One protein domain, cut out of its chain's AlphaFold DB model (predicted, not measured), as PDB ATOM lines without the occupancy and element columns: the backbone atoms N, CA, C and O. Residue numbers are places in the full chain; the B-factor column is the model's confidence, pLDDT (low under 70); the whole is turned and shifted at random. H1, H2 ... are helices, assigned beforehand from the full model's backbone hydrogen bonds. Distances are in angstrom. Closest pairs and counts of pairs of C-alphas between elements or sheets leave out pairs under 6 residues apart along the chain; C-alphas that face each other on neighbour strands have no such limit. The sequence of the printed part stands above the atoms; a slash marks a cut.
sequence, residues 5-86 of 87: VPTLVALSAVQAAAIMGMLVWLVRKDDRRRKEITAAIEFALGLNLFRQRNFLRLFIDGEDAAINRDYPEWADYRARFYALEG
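Overview. This is residues 5 to 86 of the 87 residues of an uncharacterized protein of Rhizobium lentis (UniProt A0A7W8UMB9). One long helix, H1, has residues 5 to 31 sticking out as a bare arm; at its other end sits a small head, where H2 folds back along H1, H3 folds back along H2, and H4 slants over H1. The printed part has 82 residues with four named helices, H1 to H4 in order, and no named strand: all helix. It is extended, radius of gyration of the C-alphas 19.5 A, spanning 66 by 26 by 17 A.

Along the chain. H1, residues 5 to 45, runs 60.0 A from C-alpha 5 at (140.231, 326.343, 267.759). H2 is residues 49 to 61, 18.3 A; H3 residues 64 to 70, 9.9 A; H4 residues 73 to 85, 18.4 A, ending at C-alpha 85 (175.877, 300.644, 251.759).

Arrangement. H1, with residues 40 to 45 alone, touches H2 in a hairpin, closest C-alphas Ala 44 and Gln 52, 4.8 A, at a shallow tilt of 21 degrees. H1 touches H4 with residues 35 to 43 alone, closest C-alphas Ala 39 and Arg 78, 6.3 A, at a steep tilt of 53 degrees. H2 and H3 form a hairpin, closest C-alphas Leu 58 and Ile 67, 6.5 A. H3 and H4 only just touch, only at the corner, with 3 pairs of C-alphas within 8 A. Every O i to N i+4 pair is within hydrogen-bond range in H1, H2, H3 and H4.

Size, cuts and confidence. The printed part has no cut, and its three links are tight. pLDDT is under 70 at residues 5 to 18, 21, 23, 26 and 86.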
ATOM      1  N   VAL A   5     138.987 326.771 267.114       62.25
ATOM      2  CA  VAL A   5     140.231 326.343 267.759       62.25
ATOM      3  C   VAL A   5     140.692 324.948 267.298       62.25
ATOM      4  O   VAL A   5     141.822 324.850 266.828       62.25
ATOM      5  N   PRO A   6     139.875 323.873 267.340       62.81
ATOM      6  CA  PRO A   6     140.289 322.555 266.852       62.81
ATOM      7  C   PRO A   6     140.628 322.539 265.354       62.81
ATOM      8  O   PRO A   6     141.572 321.861 264.960       62.81
ATOM      9  N   THR A   7     139.928 323.317 264.521       60.91
ATOM     10  CA  THR A   7     140.207 323.397 263.077       60.91
ATOM     11  C   THR A   7     141.542 324.088 262.796       60.91
ATOM     12  O   THR A   7     142.307 323.626 261.953       60.91
ATOM     13  N   LEU A   8     141.863 325.158 263.534       59.53
ATOM     14  CA  LEU A   8     143.150 325.853 263.434       59.53
ATOM     15  C   LEU A   8     144.312 324.984 263.933       59.53
ATOM     16  O   LEU A   8     145.353 324.936 263.281       59.53
ATOM     17  N   VAL A   9     144.133 324.247 265.032       62.59
ATOM     18  CA  VAL A   9     145.140 323.296 265.539       62.59
ATOM     19  C   VAL A   9     145.379 322.156 264.540       62.59
ATOM     20  O   VAL A   9     146.530 321.826 264.257       62.59
ATOM     21  N   ALA A  10     144.319 321.607 263.937       60.09
ATOM     22  CA  ALA A  10     144.434 320.578 262.903       60.09
ATOM     23  C   ALA A  10     145.147 321.095 261.638       60.09
ATOM     24  O   ALA A  10     146.052 320.433 261.132       60.09
ATOM     25  N   LEU A  11     144.812 322.300 261.160       59.06
ATOM     26  CA  LEU A  11     145.477 322.937 260.012       59.06
ATOM     27  C   LEU A  11     146.970 323.204 260.271       59.06
ATOM     28  O   LEU A  11     147.800 322.971 259.392       59.06
ATOM     29  N   SER A  12     147.312 323.626 261.490       60.12
ATOM     30  CA  SER A  12     148.696 323.870 261.922       60.12
ATOM     31  C   SER A  12     149.523 322.576 261.948       60.12
ATOM     32  O   SER A  12     150.664 322.545 261.488       60.12
ATOM     33  N   ALA A  13     148.937 321.482 262.448       62.41
ATOM     34  CA  ALA A  13     149.589 320.176 262.519       62.41
ATOM     35  C   ALA A  13     149.819 319.552 261.130       62.41
ATOM     36  O   ALA A  13     150.868 318.955 260.885       62.41
ATOM     37  N   VAL A  14     148.877 319.732 260.195       63.41
ATOM     38  CA  VAL A  14     149.002 319.246 258.808       63.41
ATOM     39  C   VAL A  14     150.135 319.959 258.068       63.41
ATOM     40  O   VAL A  14     150.911 319.311 257.366       63.41
ATOM     41  N   GLN A  15     150.286 321.273 258.257       65.62
ATOM     42  CA  GLN A  15     151.392 322.030 257.667       65.62
ATOM     43  C   GLN A  15     152.748 321.590 258.227       65.62
ATOM     44  O   GLN A  15     153.682 321.365 257.459       65.62
ATOM     45  N   ALA A  16     152.847 321.392 259.545       65.44
ATOM     46  CA  ALA A  16     154.068 320.892 260.172       65.44
ATOM     47  C   ALA A  16     154.449 319.491 259.656       65.44
ATOM     48  O   ALA A  16     155.610 319.254 259.326       65.44
ATOM     49  N   ALA A  17     153.480 318.581 259.511       69.88
ATOM     50  CA  ALA A  17     153.713 317.247 258.959       69.88
ATOM     51  C   ALA A  17     154.160 317.284 257.487       69.88
ATOM     52  O   ALA A  17     155.074 316.552 257.109       69.88
ATOM     53  N   ALA A  18     153.571 318.158 256.664       69.69
ATOM     54  CA  ALA A  18     153.964 318.331 255.265       69.69
ATOM     55  C   ALA A  18     155.394 318.884 255.133       69.69
ATOM     56  O   ALA A  18     156.180 318.373 254.337       69.69
ATOM     57  N   ILE A  19     155.755 319.879 255.951       71.94
ATOM     58  CA  ILE A  19     157.109 320.449 255.986       71.94
ATOM     59  C   ILE A  19     158.119 319.392 256.439       71.94
ATOM     60  O   ILE A  19     159.141 319.202 255.783       71.94
ATOM     61  N   MET A  20     157.821 318.649 257.511       70.88
ATOM     62  CA  MET A  20     158.687 317.567 257.990       70.88
ATOM     63  C   MET A  20     158.839 316.459 256.944       70.88
ATOM     64  O   MET A  20     159.953 316.005 256.694       70.88
ATOM     65  N   GLY A  21     157.754 316.065 256.273       67.44
ATOM     66  CA  GLY A  21     157.799 315.100 255.174       67.44
ATOM     67  C   GLY A  21     158.660 315.577 254.003       67.44
ATOM     68  O   GLY A  21     159.458 314.807 253.473       67.44
ATOM     69  N   MET A  22     158.561 316.858 253.642       70.75
ATOM     70  CA  MET A  22     159.371 317.462 252.585       70.75
ATOM     71  C   MET A  22     160.854 317.546 252.967       70.75
ATOM     72  O   MET A  22     161.705 317.235 252.137       70.75
ATOM     73  N   LEU A  23     161.179 317.900 254.214       69.75
ATOM     74  CA  LEU A  23     162.557 317.913 254.719       69.75
ATOM     75  C   LEU A  23     163.157 316.505 254.744       69.75
ATOM     76  O   LEU A  23     164.271 316.311 254.267       69.75
ATOM     77  N   VAL A  24     162.410 315.504 255.219       73.12
ATOM     78  CA  VAL A  24     162.838 314.095 255.184       73.12
ATOM     79  C   VAL A  24     163.054 313.627 253.746       73.12
ATOM     80  O   VAL A  24     164.035 312.942 253.461       73.12
ATOM     81  N   TRP A  25     162.169 314.006 252.823       77.44
ATOM     82  CA  TRP A  25     162.324 313.690 251.406       77.44
ATOM     83  C   TRP A  25     163.559 314.361 250.795       77.44
ATOM     84  O   TRP A  25     164.309 313.696 250.084       77.44
ATOM     85  N   LEU A  26     163.813 315.636 251.107       64.81
ATOM     86  CA  LEU A  26     165.004 316.364 250.663       64.81
ATOM     87  C   LEU A  26     166.285 315.718 251.196       64.81
ATOM     88  O   LEU A  26     167.181 315.431 250.410       64.81
ATOM     89  N   VAL A  27     166.338 315.398 252.491       70.75
ATOM     90  CA  VAL A  27     167.486 314.716 253.107       70.75
ATOM     91  C   VAL A  27     167.731 313.358 252.450       70.75
ATOM     92  O   VAL A  27     168.861 313.045 252.091       70.75
ATOM     93  N   ARG A  28     166.677 312.564 252.220       77.38
ATOM     94  CA  ARG A  28     166.792 311.273 251.519       77.38
ATOM     95  C   ARG A  28     167.242 311.432 250.069       77.38
ATOM     96  O   ARG A  28     167.985 310.594 249.566       77.38
ATOM     97  N   LYS A  29     166.780 312.478 249.384       76.12
ATOM     98  CA  LYS A  29     167.175 312.779 248.004       76.12
ATOM     99  C   LYS A  29     168.650 313.167 247.933       76.12
ATOM    100  O   LYS A  29     169.354 312.675 247.054       76.12
ATOM    101  N   ASP A  30     169.109 313.998 248.858       81.19
ATOM    102  CA  ASP A  30     170.508 314.405 248.949       81.19
ATOM    103  C   ASP A  30     171.411 313.228 249.315       81.19
ATOM    104  O   ASP A  30     172.460 313.064 248.695       81.19
ATOM    105  N   ASP A  31     170.987 312.374 250.250       84.31
ATOM    106  CA  ASP A  31     171.717 311.157 250.608       84.31
ATOM    107  C   ASP A  31     171.832 310.212 249.406       84.31
ATOM    108  O   ASP A  31     172.931 309.839 249.006       84.31
ATOM    109  N   ARG A  32     170.717 309.934 248.718       84.31
ATOM    110  CA  ARG A  32     170.724 309.110 247.501       84.31
ATOM    111  C   ARG A  32     171.652 309.678 246.426       84.31
ATOM    112  O   ARG A  32     172.384 308.918 245.798       84.31
ATOM    113  N   ARG A  33     171.640 310.997 246.223       85.06
ATOM    114  CA  ARG A  33     172.502 311.662 245.238       85.06
ATOM    115  C   ARG A  33     173.975 311.600 245.634       85.06
ATOM    116  O   ARG A  33     174.820 311.389 244.771       85.06
ATOM    117  N   ARG A  34     174.294 311.754 246.923       85.81
ATOM    118  CA  ARG A  34     175.657 311.554 247.434       85.81
ATOM    119  C   ARG A  34     176.124 310.127 247.172       85.81
ATOM    120  O   ARG A  34     177.184 309.969 246.582       85.81
ATOM    121  N   LYS A  35     175.309 309.120 247.501       87.88
ATOM    122  CA  LYS A  35     175.613 307.702 247.240       87.88
ATOM    123  C   LYS A  35     175.829 307.413 245.751       87.88
ATOM    124  O   LYS A  35     176.766 306.711 245.396       87.88
ATOM    125  N   GLU A  36     175.012 307.993 244.868       89.31
ATOM    126  CA  GLU A  36     175.194 307.883 243.408       89.31
ATOM    127  C   GLU A  36     176.535 308.440 242.938       89.31
ATOM    128  O   GLU A  36     177.220 307.803 242.141       89.31
ATOM    129  N   ILE A  37     176.918 309.613 243.444       88.88
ATOM    130  CA  ILE A  37     178.197 310.244 243.110       88.88
ATOM    131  C   ILE A  37     179.361 309.410 243.655       88.88
ATOM    132  O   ILE A  37     180.324 309.184 242.925       88.88
ATOM    133  N   THR A  38     179.273 308.920 244.893       89.50
ATOM    134  CA  THR A  38     180.296 308.047 245.489       89.50
ATOM    135  C   THR A  38     180.487 306.784 244.655       89.50
ATOM    136  O   THR A  38     181.607 306.506 244.231       89.50
ATOM    137  N   ALA A  39     179.398 306.085 244.325       91.50
ATOM    138  CA  ALA A  39     179.434 304.893 243.481       91.50
ATOM    139  C   ALA A  39     180.083 305.176 242.119       91.50
ATOM    140  O   ALA A  39     180.901 304.394 241.639       91.50
ATOM    141  N   ALA A  40     179.746 306.308 241.493       91.00
ATOM    142  CA  ALA A  40     180.314 306.692 240.207       91.00
ATOM    143  C   ALA A  40     181.819 306.981 240.303       91.00
ATOM    144  O   ALA A  40     182.576 306.571 239.425       91.00
ATOM    145  N   ILE A  41     182.270 307.652 241.365       89.94
ATOM    146  CA  ILE A  41     183.695 307.922 241.590       89.94
ATOM    147  C   ILE A  41     184.457 306.616 241.822       89.94
ATOM    148  O   ILE A  41     185.472 306.396 241.164       89.94
ATOM    149  N   GLU A  42     183.975 305.743 242.707       92.06
ATOM    150  CA  GLU A  42     184.637 304.467 242.993       92.06
ATOM    151  C   GLU A  42     184.711 303.562 241.761       92.06
ATOM    152  O   GLU A  42     185.771 303.012 241.459       92.06
ATOM    153  N   PHE A  43     183.622 303.475 240.993       91.94
ATOM    154  CA  PHE A  43     183.622 302.764 239.720       91.94
ATOM    155  C   PHE A  43     184.663 303.344 238.755       91.94
ATOM    156  O   PHE A  43     185.451 302.606 238.164       91.94
ATOM    157  N   ALA A  44     184.712 304.673 238.627       91.12
ATOM    158  CA  ALA A  44     185.625 305.349 237.716       91.12
ATOM    159  C   ALA A  44     187.101 305.167 238.111       91.12
ATOM    160  O   ALA A  44     187.952 305.076 237.228       91.12
ATOM    161  N   LEU A  45     187.410 305.064 239.408       88.88
ATOM    162  CA  LEU A  45     188.757 304.751 239.905       88.88
ATOM    163  C   LEU A  45     189.224 303.338 239.520       88.88
ATOM    164  O   LEU A  45     190.425 303.110 239.399       88.88
ATOM    165  N   GLY A  46     188.295 302.403 239.296       86.56
ATOM    166  CA  GLY A  46     188.597 301.063 238.785       86.56
ATOM    167  C   GLY A  46     188.887 301.011 237.279       86.56
ATOM    168  O   GLY A  46     189.285 299.965 236.762       86.56
ATOM    169  N   LEU A  47     188.690 302.116 236.556       89.56
ATOM    170  CA  LEU A  47     188.903 302.202 235.114       89.56
ATOM    171  C   LEU A  47     190.301 302.732 234.774       89.56
ATOM    172  O   LEU A  47     190.959 303.410 235.557       89.56
ATOM    173  N   ASN A  48     190.745 302.482 233.541       91.06
ATOM    174  CA  ASN A  48     191.910 303.187 233.006       91.06
ATOM    175  C   ASN A  48     191.597 304.678 232.767       91.06
ATOM    176  O   ASN A  48     190.438 305.055 232.602       91.06
ATOM    177  N   LEU A  49     192.637 305.514 232.667       81.00
ATOM    178  CA  LEU A  49     192.514 306.978 232.595       81.00
ATOM    179  C   LEU A  49     191.554 307.475 231.492       81.00
ATOM    180  O   LEU A  49     190.785 308.414 231.700       81.00
ATOM    181  N   PHE A  50     191.577 306.840 230.316       88.00
ATOM    182  CA  PHE A  50     190.711 307.217 229.196       88.00
ATOM    183  C   PHE A  50     189.245 306.865 229.476       88.00
ATOM    184  O   PHE A  50     188.354 307.706 229.321       88.00
ATOM    185  N   ARG A  51     188.995 305.637 229.944       90.44
ATOM    186  CA  ARG A  51     187.655 305.158 230.297       90.44
ATOM    187  C   ARG A  51     187.084 305.910 231.497       90.44
ATOM    188  O   ARG A  51     185.903 306.238 231.454       90.44
ATOM    189  N   GLN A  52     187.904 306.238 232.495       88.06
ATOM    190  CA  GLN A  52     187.541 307.039 233.665       88.06
ATOM    191  C   GLN A  52     187.026 308.422 233.254       88.06
ATOM    192  O   GLN A  52     185.925 308.814 233.637       88.06
ATOM    193  N   ARG A  53     187.795 309.155 232.434       88.31
ATOM    194  CA  ARG A  53     187.409 310.497 231.971       88.31
ATOM    195  C   ARG A  53     186.101 310.473 231.183       88.31
ATOM    196  O   ARG A  53     185.241 311.318 231.416       88.31
ATOM    197  N   ASN A  54     185.963 309.538 230.244       92.44
ATOM    198  CA  ASN A  54     184.758 309.455 229.423       92.44
ATOM    199  C   ASN A  54     183.531 309.040 230.251       92.44
ATOM    200  O   ASN A  54     182.477 309.643 230.091       92.44
ATOM    201  N   PHE A  55     183.684 308.102 231.191       93.50
ATOM    202  CA  PHE A  55     182.611 307.705 232.101       93.50
ATOM    203  C   PHE A  55     182.128 308.886 232.950       93.50
ATOM    204  O   PHE A  55     180.939 309.180 232.961       93.50
ATOM    205  N   LEU A  56     183.046 309.600 233.615       92.00
ATOM    206  CA  LEU A  56     182.688 310.738 234.469       92.00
ATOM    207  C   LEU A  56     182.016 311.863 233.679       92.00
ATOM    208  O   LEU A  56     181.077 312.473 234.183       92.00
ATOM    209  N   ARG A  57     182.462 312.116 232.442       94.12
ATOM    210  CA  ARG A  57     181.797 313.070 231.549       94.12
ATOM    211  C   ARG A  57     180.351 312.645 231.285       94.12
ATOM    212  O   ARG A  57     179.447 313.413 231.577       94.12
ATOM    213  N   LEU A  58     180.139 311.417 230.804       92.88
ATOM    214  CA  LEU A  58     178.800 310.895 230.506       92.88
ATOM    215  C   LEU A  58     177.893 310.882 231.748       92.88
ATOM    216  O   LEU A  58     176.710 311.194 231.645       92.88
ATOM    217  N   PHE A  59     178.451 310.559 232.918       93.12
ATOM    218  CA  PHE A  59     177.735 310.556 234.193       93.12
ATOM    219  C   PHE A  59     177.278 311.958 234.613       93.12
ATOM    220  O   PHE A  59     176.137 312.130 235.033       93.12
ATOM    221  N   ILE A  60     178.141 312.969 234.478       89.56
ATOM    222  CA  ILE A  60     177.796 314.366 234.784       89.56
ATOM    223  C   ILE A  60     176.791 314.920 233.767       89.56
ATOM    224  O   ILE A  60     175.856 315.619 234.159       89.56
ATOM    225  N   ASP A  61     176.966 314.580 232.488       93.00
ATOM    226  CA  ASP A  61     176.098 315.007 231.386       93.00
ATOM    227  C   ASP A  61     174.721 314.303 231.414       93.00
ATOM    228  O   ASP A  61     173.796 314.722 230.718       93.00
ATOM    229  N   GLY A  62     174.552 313.255 232.234       90.31
ATOM    230  CA  GLY A  62     173.302 312.499 232.356       90.31
ATOM    231  C   GLY A  62     173.005 311.606 231.147       90.31
ATOM    232  O   GLY A  62     171.847 311.288 230.873       90.31
ATOM    233  N   GLU A  63     174.033 311.202 230.400       94.56
ATOM    234  CA  GLU A  63     173.913 310.366 229.203       94.56
ATOM    235  C   GLU A  63     173.729 308.871 229.559       94.56
ATOM    236  O   GLU A  63     174.500 308.010 229.131       94.56
ATOM    237  N   ASP A  64     172.687 308.531 230.325       91.06
ATOM    238  CA  ASP A  64     172.446 307.170 230.847       91.06
ATOM    239  C   ASP A  64     172.422 306.091 229.752       91.06
ATOM    240  O   ASP A  64     172.913 304.977 229.943       91.06
ATOM    241  N   ALA A  65     171.882 306.412 228.572       93.69
ATOM    242  CA  ALA A  65     171.859 305.492 227.435       93.69
ATOM    243  C   ALA A  65     173.272 305.155 226.930       93.69
ATOM    244  O   ALA A  65     173.552 304.001 226.603       93.69
ATOM    245  N   ALA A  66     174.169 306.145 226.890       94.19
ATOM    246  CA  ALA A  66     175.558 305.941 226.502       94.19
ATOM    247  C   ALA A  66     176.321 305.175 227.588       94.19
ATOM    248  O   ALA A  66     177.068 304.255 227.268       94.19
ATOM    249  N   ILE A  67     176.075 305.480 228.868       95.06
ATOM    250  CA  ILE A  67     176.684 304.756 229.993       95.06
ATOM    251  C   ILE A  67     176.301 303.275 229.957       95.06
ATOM    252  O   ILE A  67     177.180 302.424 230.014       95.06
ATOM    253  N   ASN A  68     175.017 302.950 229.796       93.31
ATOM    254  CA  ASN A  68     174.557 301.558 229.765       93.31
ATOM    255  C   ASN A  68     175.094 300.772 228.558       93.31
ATOM    256  O   ASN A  68     175.216 299.550 228.626       93.31
ATOM    257  N   ARG A  69     175.414 301.458 227.453       95.25
ATOM    258  CA  ARG A  69     176.010 300.849 226.258       95.25
ATOM    259  C   ARG A  69     177.522 300.653 226.397       95.25
ATOM    260  O   ARG A  69     178.024 299.584 226.066       95.25
ATOM    261  N   ASP A  70     178.236 301.680 226.853       94.88
ATOM    262  CA  ASP A  70     179.707 301.737 226.832       94.88
ATOM    263  C   ASP A  70     180.340 301.214 228.143       94.88
ATOM    264  O   ASP A  70     181.531 300.884 228.184       94.88
ATOM    265  N   TYR A  71     179.536 301.125 229.208       95.38
ATOM    266  CA  TYR A  71     179.895 300.642 230.545       95.38
ATOM    267  C   TYR A  71     178.781 299.743 231.113       95.38
ATOM    268  O   TYR A  71     178.203 300.068 232.152       95.38
ATOM    269  N   PRO A  72     178.439 298.613 230.468       93.69
ATOM    270  CA  PRO A  72     177.388 297.718 230.960       93.69
ATOM    271  C   PRO A  72     177.649 297.212 232.390       93.69
ATOM    272  O   PRO A  72     176.711 296.989 233.152       93.69
ATOM    273  N   GLU A  73     178.918 297.108 232.797       92.94
ATOM    274  CA  GLU A  73     179.324 296.729 234.152       92.94
ATOM    275  C   GLU A  73     178.920 297.753 235.236       92.94
ATOM    276  O   GLU A  73     178.870 297.410 236.419       92.94
ATOM    277  N   TRP A  74     178.602 298.998 234.852       94.12
ATOM    278  CA  TRP A  74     178.147 300.042 235.773       94.12
ATOM    279  C   TRP A  74     176.850 299.649 236.480       94.12
ATOM    280  O   TRP A  74     176.724 299.859 237.686       94.12
ATOM    281  N   ALA A  75     175.896 299.060 235.753       91.56
ATOM    282  CA  ALA A  75     174.598 298.686 236.309       91.56
ATOM    283  C   ALA A  75     174.752 297.663 237.446       91.56
ATOM    284  O   ALA A  75     174.205 297.849 238.537       91.56
ATOM    285  N   ASP A  76     175.568 296.633 237.213       93.75
ATOM    286  CA  ASP A  76     175.864 295.595 238.199       93.75
ATOM    287  C   ASP A  76     176.655 296.147 239.386       93.75
ATOM    288  O   ASP A  76     176.357 295.828 240.540       93.75
ATOM    289  N   TYR A  77     177.653 296.996 239.123       93.75
ATOM    290  CA  TYR A  77     178.441 297.626 240.176       93.75
ATOM    291  C   TYR A  77     177.565 298.506 241.073       93.75
ATOM    292  O   TYR A  77     177.576 298.343 242.292       93.75
ATOM    293  N   ARG A  78     176.748 299.384 240.480       91.31
ATOM    294  CA  ARG A  78     175.826 300.273 241.199       91.31
ATOM    295  C   ARG A  78     174.846 299.481 242.064       91.31
ATOM    296  O   ARG A  78     174.609 299.852 243.211       91.31
ATOM    297  N   ALA A  79     174.295 298.381 241.543       91.56
ATOM    298  CA  ALA A  79     173.395 297.517 242.304       91.56
ATOM    299  C   ALA A  79     174.086 296.904 243.534       91.56
ATOM    300  O   ALA A  79     173.525 296.917 244.630       91.56
ATOM    301  N   ARG A  80     175.325 296.419 243.377       92.06
ATOM    302  CA  ARG A  80     176.126 295.883 244.491       92.06
ATOM    303  C   ARG A  80     176.515 296.963 245.496       92.06
ATOM    304  O   ARG A  80     176.427 296.714 246.692       92.06
ATOM    305  N   PHE A  81     176.894 298.147 245.025       89.19
ATOM    306  CA  PHE A  81     177.243 299.284 245.874       89.19
ATOM    307  C   PHE A  81     176.083 299.641 246.816       89.19
ATOM    308  O   PHE A  81     176.272 299.725 248.027       89.19
ATOM    309  N   TYR A  82     174.854 299.734 246.299       86.88
ATOM    310  CA  TYR A  82     173.682 299.982 247.145       86.88
ATOM    311  C   TYR A  82     173.330 298.834 248.086       86.88
ATOM    312  O   TYR A  82     172.843 299.086 249.186       86.88
ATOM    313  N   ALA A  83     173.556 297.586 247.671       88.12
ATOM    314  CA  ALA A  83     173.356 296.438 248.547       88.12
ATOM    315  C   ALA A  83     174.349 296.437 249.725       88.12
ATOM    316  O   ALA A  83     173.999 295.983 250.810       88.12
ATOM    317  N   LEU A  84     175.566 296.959 249.518       84.31
ATOM    318  CA  LEU A  84     176.615 297.059 250.537       84.31
ATOM    319  C   LEU A  84     176.445 298.267 251.467       84.31
ATOM    320  O   LEU A  84     176.650 298.129 252.670       84.31
ATOM    321  N   GLU A  85     176.059 299.433 250.942       74.56
ATOM    322  CA  GLU A  85     175.877 300.644 251.759       74.56
ATOM    323  C   GLU A  85     174.606 300.640 252.625       74.56
ATOM    324  O   GLU A  85     174.442 301.521 253.469       74.56
ATOM    325  N   GLY A  86     173.724 299.652 252.448       58.62
ATOM    326  CA  GLY A  86     172.502 299.506 253.230       58.62
ATOM    327  C   GLY A  86     171.427 300.536 252.855       58.62
ATOM    328  O   GLY A  86     171.635 301.755 252.887       58.62
TER     329      GLY A  86